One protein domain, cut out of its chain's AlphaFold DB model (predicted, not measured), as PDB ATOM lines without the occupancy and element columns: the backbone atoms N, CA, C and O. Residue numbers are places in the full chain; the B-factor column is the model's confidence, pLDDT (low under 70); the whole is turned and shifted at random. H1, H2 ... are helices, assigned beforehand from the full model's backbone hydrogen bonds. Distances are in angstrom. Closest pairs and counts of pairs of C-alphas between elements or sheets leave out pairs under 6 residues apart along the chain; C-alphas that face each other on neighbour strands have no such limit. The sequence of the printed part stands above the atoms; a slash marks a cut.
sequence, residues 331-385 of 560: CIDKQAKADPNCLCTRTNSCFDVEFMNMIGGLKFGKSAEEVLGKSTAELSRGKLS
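AT A GLANCE: This is residues 331 to 385 of the 560 residues of an uncharacterized protein of Bdellovibrionales bacterium GWA2_49_15 (UniProt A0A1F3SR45). What shape does the printed part have? It is a helical hairpin, H2 and H3 side by side, with a looped head of residues 331 to 350 at the end where H2 begins and H3 ends. The head holds the one-turn helix H1 and a short antiparallel pairing of residues 331 to 332 with 338 to 339. What is its make-up? The 55 printed residues have three named helices, H1, H2 and H3 in chain order, and no named strand; the class is all helix. How large is it? It is compact, with a radius of gyration of the C-alphas of 11.2 A, yet elongated, spanning 34 by 22 by 15 A.

HOW THE PARTS SIT: Where does H1, residues 343 to 346, stand? It is apart from H3, residues 366 to 380, and only just apart from H2, residues 351 to 360, with the closest C-alphas 8.3 A apart. How do H2 and H3 meet? They touch as a helical hairpin, and their closest C-alphas, those of Asp 352 and Ala 377, are 4.9 A apart. They run opposite ways at a shallow tilt of 17 degrees. What do the backbones show? In H2 and H3 every O i to N i+4 pair is within hydrogen-bond range; H1 is too short for such a pair.

IN THESE COORDINATES: Where does H1 begin? C-alpha 343 is at (144.730, 160.452, 326.836), and H1 is 5.3 A long from first to last C-alpha. How long are H2 and H3? H2 measures 14.1 A and H3 20.6 A from first to last C-alpha, and H3 ends with C-alpha 380 at (155.687, 157.065, 328.290).

THE WHOLE: Which C-alphas are farthest apart? Those of Asn 341 and Gly 365, at 34.2 A. Is there a cut or a long link? The printed part has no cut, and both links, H1 to H2 and H2 to H3, are tight. Where is confidence low? The mean pLDDT of the printed part is 71.3, and 25 residues are under 70, among them 360 to 372 and 382 to 385.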
ATOM      1  N   CYS A 331     151.500 160.376 331.991       76.00
ATOM      2  CA  CYS A 331     151.799 159.837 330.674       76.00
ATOM      3  C   CYS A 331     152.421 160.937 329.811       76.00
ATOM      4  O   CYS A 331     152.200 162.120 330.049       76.00
ATOM      5  N   ILE A 332     153.213 160.564 328.816       80.00
ATOM      6  CA  ILE A 332     153.905 161.534 327.972       80.00
ATOM      7  C   ILE A 332     153.250 161.515 326.594       80.00
ATOM      8  O   ILE A 332     153.255 160.484 325.912       80.00
ATOM      9  N   ASP A 333     152.679 162.648 326.186       83.06
ATOM     10  CA  ASP A 333     152.069 162.803 324.866       83.06
ATOM     11  C   ASP A 333     153.116 162.785 323.730       83.06
ATOM     12  O   ASP A 333     154.328 162.767 323.964       83.06
ATOM     13  N   LYS A 334     152.666 162.811 322.465       83.38
ATOM     14  CA  LYS A 334     153.564 162.856 321.288       83.38
ATOM     15  C   LYS A 334     154.581 164.004 321.328       83.38
ATOM     16  O   LYS A 334     155.614 163.924 320.676       83.38
ATOM     17  N   GLN A 335     154.286 165.082 322.052       80.31
ATOM     18  CA  GLN A 335     155.087 166.305 322.111       80.31
ATOM     19  C   GLN A 335     156.044 166.325 323.309       80.31
ATOM     20  O   GLN A 335     156.614 167.374 323.613       80.31
ATOM     21  N   ALA A 336     156.224 165.187 323.987       75.38
ATOM     22  CA  ALA A 336     156.991 165.077 325.220       75.38
ATOM     23  C   ALA A 336     156.437 165.936 326.378       75.38
ATOM     24  O   ALA A 336     157.177 166.294 327.296       75.38
ATOM     25  N   LYS A 337     155.141 166.280 326.351       75.25
ATOM     26  CA  LYS A 337     154.461 166.978 327.448       75.25
ATOM     27  C   LYS A 337     153.802 165.974 328.384       75.25
ATOM     28  O   LYS A 337     153.306 164.932 327.957       75.25
ATOM     29  N   ALA A 338     153.784 166.321 329.668       69.44
ATOM     30  CA  ALA A 338     153.043 165.580 330.676       69.44
ATOM     31  C   ALA A 338     151.536 165.666 330.378       69.44
ATOM     32  O   ALA A 338     150.947 166.745 330.409       69.44
ATOM     33  N   ASP A 339     150.933 164.522 330.086       74.06
ATOM     34  CA  ASP A 339     149.503 164.280 329.934       74.06
ATOM     35  C   ASP A 339     148.981 163.626 331.228       74.06
ATOM     36  O   ASP A 339     149.042 162.398 331.381       74.06
ATOM     37  N   PRO A 340     148.479 164.426 332.187       69.31
ATOM     38  CA  PRO A 340     148.002 163.922 333.474       69.31
ATOM     39  C   PRO A 340     146.760 163.029 333.340       69.31
ATOM     40  O   PRO A 340     146.483 162.231 334.229       69.31
ATOM     41  N   ASN A 341     146.035 163.117 332.219       77.25
ATOM     42  CA  ASN A 341     144.845 162.310 331.957       77.25
ATOM     43  C   ASN A 341     145.154 161.029 331.170       77.25
ATOM     44  O   ASN A 341     144.242 160.244 330.899       77.25
ATOM     45  N   CYS A 342     146.414 160.811 330.774       76.62
ATOM     46  CA  CYS A 342     146.838 159.663 329.976       76.62
ATOM     47  C   CYS A 342     145.994 159.432 328.708       76.62
ATOM     48  O   CYS A 342     145.834 158.292 328.255       76.62
ATOM     49  N   LEU A 343     145.478 160.502 328.094       79.56
ATOM     50  CA  LEU A 343     144.730 160.452 326.836       79.56
ATOM     51  C   LEU A 343     145.562 159.822 325.718       79.56
ATOM     52  O   LEU A 343     145.015 159.067 324.913       79.56
ATOM     53  N   CYS A 344     146.883 160.024 325.736       74.88
ATOM     54  CA  CYS A 344     147.806 159.430 324.773       74.88
ATOM     55  C   CYS A 344     147.709 157.894 324.706       74.88
ATOM     56  O   CYS A 344     147.907 157.307 323.640       74.88
ATOM     57  N   THR A 345     147.365 157.224 325.816       78.88
ATOM     58  CA  THR A 345     147.226 155.759 325.849       78.88
ATOM     59  C   THR A 345     145.952 155.290 325.154       78.88
ATOM     60  O   THR A 345     145.951 154.228 324.535       78.88
ATOM     61  N   ARG A 346     144.881 156.097 325.191       76.81
ATOM     62  CA  ARG A 346     143.621 155.815 324.486       76.81
ATOM     63  C   ARG A 346     143.763 156.013 322.983       76.81
ATOM     64  O   ARG A 346     143.171 155.268 322.212       76.81
ATOM     65  N   THR A 347     144.552 156.997 322.568       78.94
ATOM     66  CA  THR A 347     144.773 157.343 321.158       78.94
ATOM     67  C   THR A 347     146.013 156.678 320.553       78.94
ATOM     68  O   THR A 347     146.338 156.966 319.401       78.94
ATOM     69  N   ASN A 348     146.715 155.804 321.298       78.44
ATOM     70  CA  ASN A 348     148.013 155.213 320.917       78.44
ATOM     71  C   ASN A 348     148.985 156.267 320.361       78.44
ATOM     72  O   ASN A 348     149.658 156.086 319.348       78.44
ATOM     73  N   SER A 349     149.014 157.417 321.021       83.19
ATOM     74  CA  SER A 349     149.781 158.587 320.630       83.19
ATOM     75  C   SER A 349     150.727 159.014 321.746       83.19
ATOM     76  O   SER A 349     150.928 160.206 321.947       83.19
ATOM     77  N   CYS A 350     151.233 158.075 322.539       84.75
ATOM     78  CA  CYS A 350     152.245 158.406 323.533       84.75
ATOM     79  C   CYS A 350     153.616 158.557 322.855       84.75
ATOM     80  O   CYS A 350     153.818 158.163 321.700       84.75
ATOM     81  N   PHE A 351     154.545 159.180 323.576       83.44
ATOM     82  CA  PHE A 351     155.892 159.482 323.094       83.44
ATOM     83  C   PHE A 351     156.670 158.252 322.592       83.44
ATOM     84  O   PHE A 351     157.532 158.387 321.729       83.44
ATOM     85  N   ASP A 352     156.356 157.044 323.071       80.75
ATOM     86  CA  ASP A 352     156.983 155.804 322.601       80.75
ATOM     87  C   ASP A 352     156.851 155.578 321.100       80.75
ATOM     88  O   ASP A 352     157.788 155.087 320.479       80.75
ATOM     89  N   VAL A 353     155.719 155.949 320.506       81.88
ATOM     90  CA  VAL A 353     155.503 155.782 319.064       81.88
ATOM     91  C   VAL A 353     156.435 156.704 318.276       81.88
ATOM     92  O   VAL A 353     157.071 156.273 317.317       81.88
ATOM     93  N   GLU A 354     156.571 157.958 318.712       80.75
ATOM     94  CA  GLU A 354     157.477 158.945 318.110       80.75
ATOM     95  C   GLU A 354     158.947 158.520 318.285       80.75
ATOM     96  O   GLU A 354     159.738 158.539 317.341       80.75
ATOM     97  N   PHE A 355     159.298 158.064 319.488       77.81
ATOM     98  CA  PHE A 355     160.635 157.604 319.840       77.81
ATOM     99  C   PHE A 355     161.051 156.362 319.045       77.81
ATOM    100  O   PHE A 355     162.156 156.315 318.508       77.81
ATOM    101  N   MET A 356     160.161 155.377 318.899       77.12
ATOM    102  CA  MET A 356     160.431 154.177 318.104       77.12
ATOM    103  C   MET A 356     160.547 154.490 316.612       77.12
ATOM    104  O   MET A 356     161.400 153.914 315.940       77.12
ATOM    105  N   ASN A 357     159.776 155.455 316.102       78.88
ATOM    106  CA  ASN A 357     159.935 155.940 314.730       78.88
ATOM    107  C   ASN A 357     161.289 156.641 314.522       78.88
ATOM    108  O   ASN A 357     161.915 156.472 313.475       78.88
ATOM    109  N   MET A 358     161.774 157.384 315.522       71.25
ATOM    110  CA  MET A 358     163.075 158.059 315.474       71.25
ATOM    111  C   MET A 358     164.250 157.070 315.558       71.25
ATOM    112  O   MET A 358     165.237 157.217 314.836       71.25
ATOM    113  N   ILE A 359     164.143 156.037 316.401       70.44
ATOM    114  CA  ILE A 359     165.196 155.028 316.599       70.44
ATOM    115  C   ILE A 359     165.215 153.966 315.498       70.44
ATOM    116  O   ILE A 359     166.301 153.525 315.124       70.44
ATOM    117  N   GLY A 360     164.068 153.604 314.918       64.19
ATOM    118  CA  GLY A 360     164.005 152.663 313.793       64.19
ATOM    119  C   GLY A 360     164.790 153.134 312.558       64.19
ATOM    120  O   GLY A 360     165.229 152.322 311.745       64.19
ATOM    121  N   GLY A 361     165.052 154.443 312.436       64.94
ATOM    122  CA  GLY A 361     165.943 155.003 311.414       64.94
ATOM    123  C   GLY A 361     167.440 154.760 311.662       64.94
ATOM    124  O   GLY A 361     168.240 154.888 310.736       64.94
ATOM    125  N   LEU A 362     167.838 154.392 312.885       62.56
ATOM    126  CA  LEU A 362     169.237 154.313 313.322       62.56
ATOM    127  C   LEU A 362     169.833 152.891 313.304       62.56
ATOM    128  O   LEU A 362     170.995 152.722 313.664       62.56
ATOM    129  N   LYS A 363     169.093 151.877 312.823       59.75
ATOM    130  CA  LYS A 363     169.547 150.473 312.680       59.75
ATOM    131  C   LYS A 363     170.288 149.936 313.911       59.75
ATOM    132  O   LYS A 363     171.300 149.236 313.788       59.75
ATOM    133  N   PHE A 364     169.793 150.243 315.107       59.00
ATOM    134  CA  PHE A 364     170.250 149.525 316.288       59.00
ATOM    135  C   PHE A 364     169.839 148.055 316.125       59.00
ATOM    136  O   PHE A 364     168.774 147.754 315.598       59.00
ATOM    137  N   GLY A 365     170.706 147.104 316.484       61.25
ATOM    138  CA  GLY A 365     170.364 145.684 316.346       61.25
ATOM    139  C   GLY A 365     169.033 145.364 317.044       61.25
ATOM    140  O   GLY A 365     168.723 145.973 318.066       61.25
ATOM    141  N   LYS A 366     168.268 144.394 316.520       64.62
ATOM    142  CA  LYS A 366     166.901 144.054 316.982       64.62
ATOM    143  C   LYS A 366     166.756 143.922 318.508       64.62
ATOM    144  O   LYS A 366     165.709 144.242 319.055       64.62
ATOM    145  N   SER A 367     167.810 143.485 319.200       58.12
ATOM    146  CA  SER A 367     167.840 143.374 320.662       58.12
ATOM    147  C   SER A 367     167.832 144.724 321.389       58.12
ATOM    148  O   SER A 367     167.199 144.853 322.431       58.12
ATOM    149  N   ALA A 368     168.511 145.741 320.856       57.22
ATOM    150  CA  ALA A 368     168.527 147.082 321.433       57.22
ATOM    151  C   ALA A 368     167.208 147.821 321.164       57.22
ATOM    152  O   ALA A 368     166.690 148.470 322.069       57.22
ATOM    153  N   GLU A 369     166.630 147.667 319.967       61.12
ATOM    154  CA  GLU A 369     165.302 148.208 319.637       61.12
ATOM    155  C   GLU A 369     164.210 147.615 320.535       61.12
ATOM    156  O   GLU A 369     163.346 148.340 321.023       61.12
ATOM    157  N   GLU A 370     164.273 146.314 320.831       69.50
ATOM    158  CA  GLU A 370     163.297 145.659 321.702       69.50
ATOM    159  C   GLU A 370     163.404 146.118 323.166       69.50
ATOM    160  O   GLU A 370     162.389 146.393 323.811       69.50
ATOM    161  N   VAL A 371     164.626 146.240 323.697       64.12
ATOM    162  CA  VAL A 371     164.857 146.670 325.087       64.12
ATOM    163  C   VAL A 371     164.518 148.149 325.273       64.12
ATOM    164  O   VAL A 371     163.827 148.504 326.232       64.12
ATOM    165  N   LEU A 372     164.958 149.018 324.359       65.12
ATOM    166  CA  LEU A 372     164.660 150.449 324.416       65.12
ATOM    167  C   LEU A 372     163.175 150.712 324.155       65.12
ATOM    168  O   LEU A 372     162.574 151.518 324.860       65.12
ATOM    169  N   GLY A 373     162.557 149.991 323.221       70.75
ATOM    170  CA  GLY A 373     161.135 150.127 322.927       70.75
ATOM    171  C   GLY A 373     160.244 149.763 324.101       70.75
ATOM    172  O   GLY A 373     159.367 150.544 324.460       70.75
ATOM    173  N   LYS A 374     160.507 148.631 324.763       68.38
ATOM    174  CA  LYS A 374     159.742 148.212 325.947       68.38
ATOM    175  C   LYS A 374     159.897 149.199 327.103       68.38
ATOM    176  O   LYS A 374     158.898 149.658 327.643       68.38
ATOM    177  N   SER A 375     161.131 149.599 327.409       63.44
ATOM    178  CA  SER A 375     161.418 150.531 328.512       63.44
ATOM    179  C   SER A 375     160.775 151.907 328.290       63.44
ATOM    180  O   SER A 375     160.237 152.511 329.215       63.44
ATOM    181  N   THR A 376     160.795 152.401 327.048       65.88
ATOM    182  CA  THR A 376     160.256 153.727 326.707       65.88
ATOM    183  C   THR A 376     158.735 153.703 326.553       65.88
ATOM    184  O   THR A 376     158.069 154.672 326.914       65.88
ATOM    185  N   ALA A 377     158.156 152.589 326.095       69.69
ATOM    186  CA  ALA A 377     156.710 152.359 326.102       69.69
ATOM    187  C   ALA A 377     156.149 152.280 327.523       69.69
ATOM    188  O   ALA A 377     155.112 152.871 327.806       69.69
ATOM    189  N   GLU A 378     156.844 151.605 328.432       71.50
ATOM    190  CA  GLU A 378     156.452 151.524 329.840       71.50
ATOM    191  C   GLU A 378     156.511 152.894 330.528       71.50
ATOM    192  O   GLU A 378     155.556 153.291 331.203       71.50
ATOM    193  N   LEU A 379     157.570 153.672 330.276       69.56
ATOM    194  CA  LEU A 379     157.733 155.010 330.845       69.56
ATOM    195  C   LEU A 379     156.725 156.024 330.276       69.56
ATOM    196  O   LEU A 379     156.061 156.727 331.032       69.56
ATOM    197  N   SER A 380     156.570 156.086 328.951       69.38
ATOM    198  CA  SER A 380     155.687 157.065 328.290       69.38
ATOM    199  C   SER A 380     154.197 156.781 328.486       69.38
ATOM    200  O   SER A 380     153.389 157.708 328.461       69.38
ATOM    201  N   ARG A 381     153.818 155.518 328.712       74.75
ATOM    202  CA  ARG A 381     152.427 155.116 328.970       74.75
ATOM    203  C   ARG A 381     152.086 155.071 330.461       74.75
ATOM    204  O   ARG A 381     151.005 154.598 330.804       74.75
ATOM    205  N   GLY A 382     153.003 155.497 331.337       63.84
ATOM    206  CA  GLY A 382     152.801 155.492 332.789       63.84
ATOM    207  C   GLY A 382     152.610 154.090 333.382       63.84
ATOM    208  O   GLY A 382     152.003 153.941 334.440       63.84
ATOM    209  N   LYS A 383     153.088 153.040 332.699       62.53
ATOM    210  CA  LYS A 383     152.951 151.640 333.118       62.53
ATOM    211  C   LYS A 383     154.319 151.085 333.487       62.53
ATOM    212  O   LYS A 383     155.013 150.545 332.637       62.53
ATOM    213  N   LEU A 384     154.679 151.157 334.765       57.16
ATOM    214  CA  LEU A 384     155.807 150.389 335.295       57.16
ATOM    215  C   LEU A 384     155.370 148.926 335.441       57.16
ATOM    216  O   LEU A 384     154.737 148.542 336.424       57.16
ATOM    217  N   SER A 385     155.656 148.116 334.425       45.59
ATOM    218  CA  SER A 385     155.463 146.672 334.499       45.59
ATOM    219  C   SER A 385     156.508 146.099 335.461       45.59
ATOM    220  O   SER A 385     157.707 146.189 335.213       45.59
TER     221      SER A 385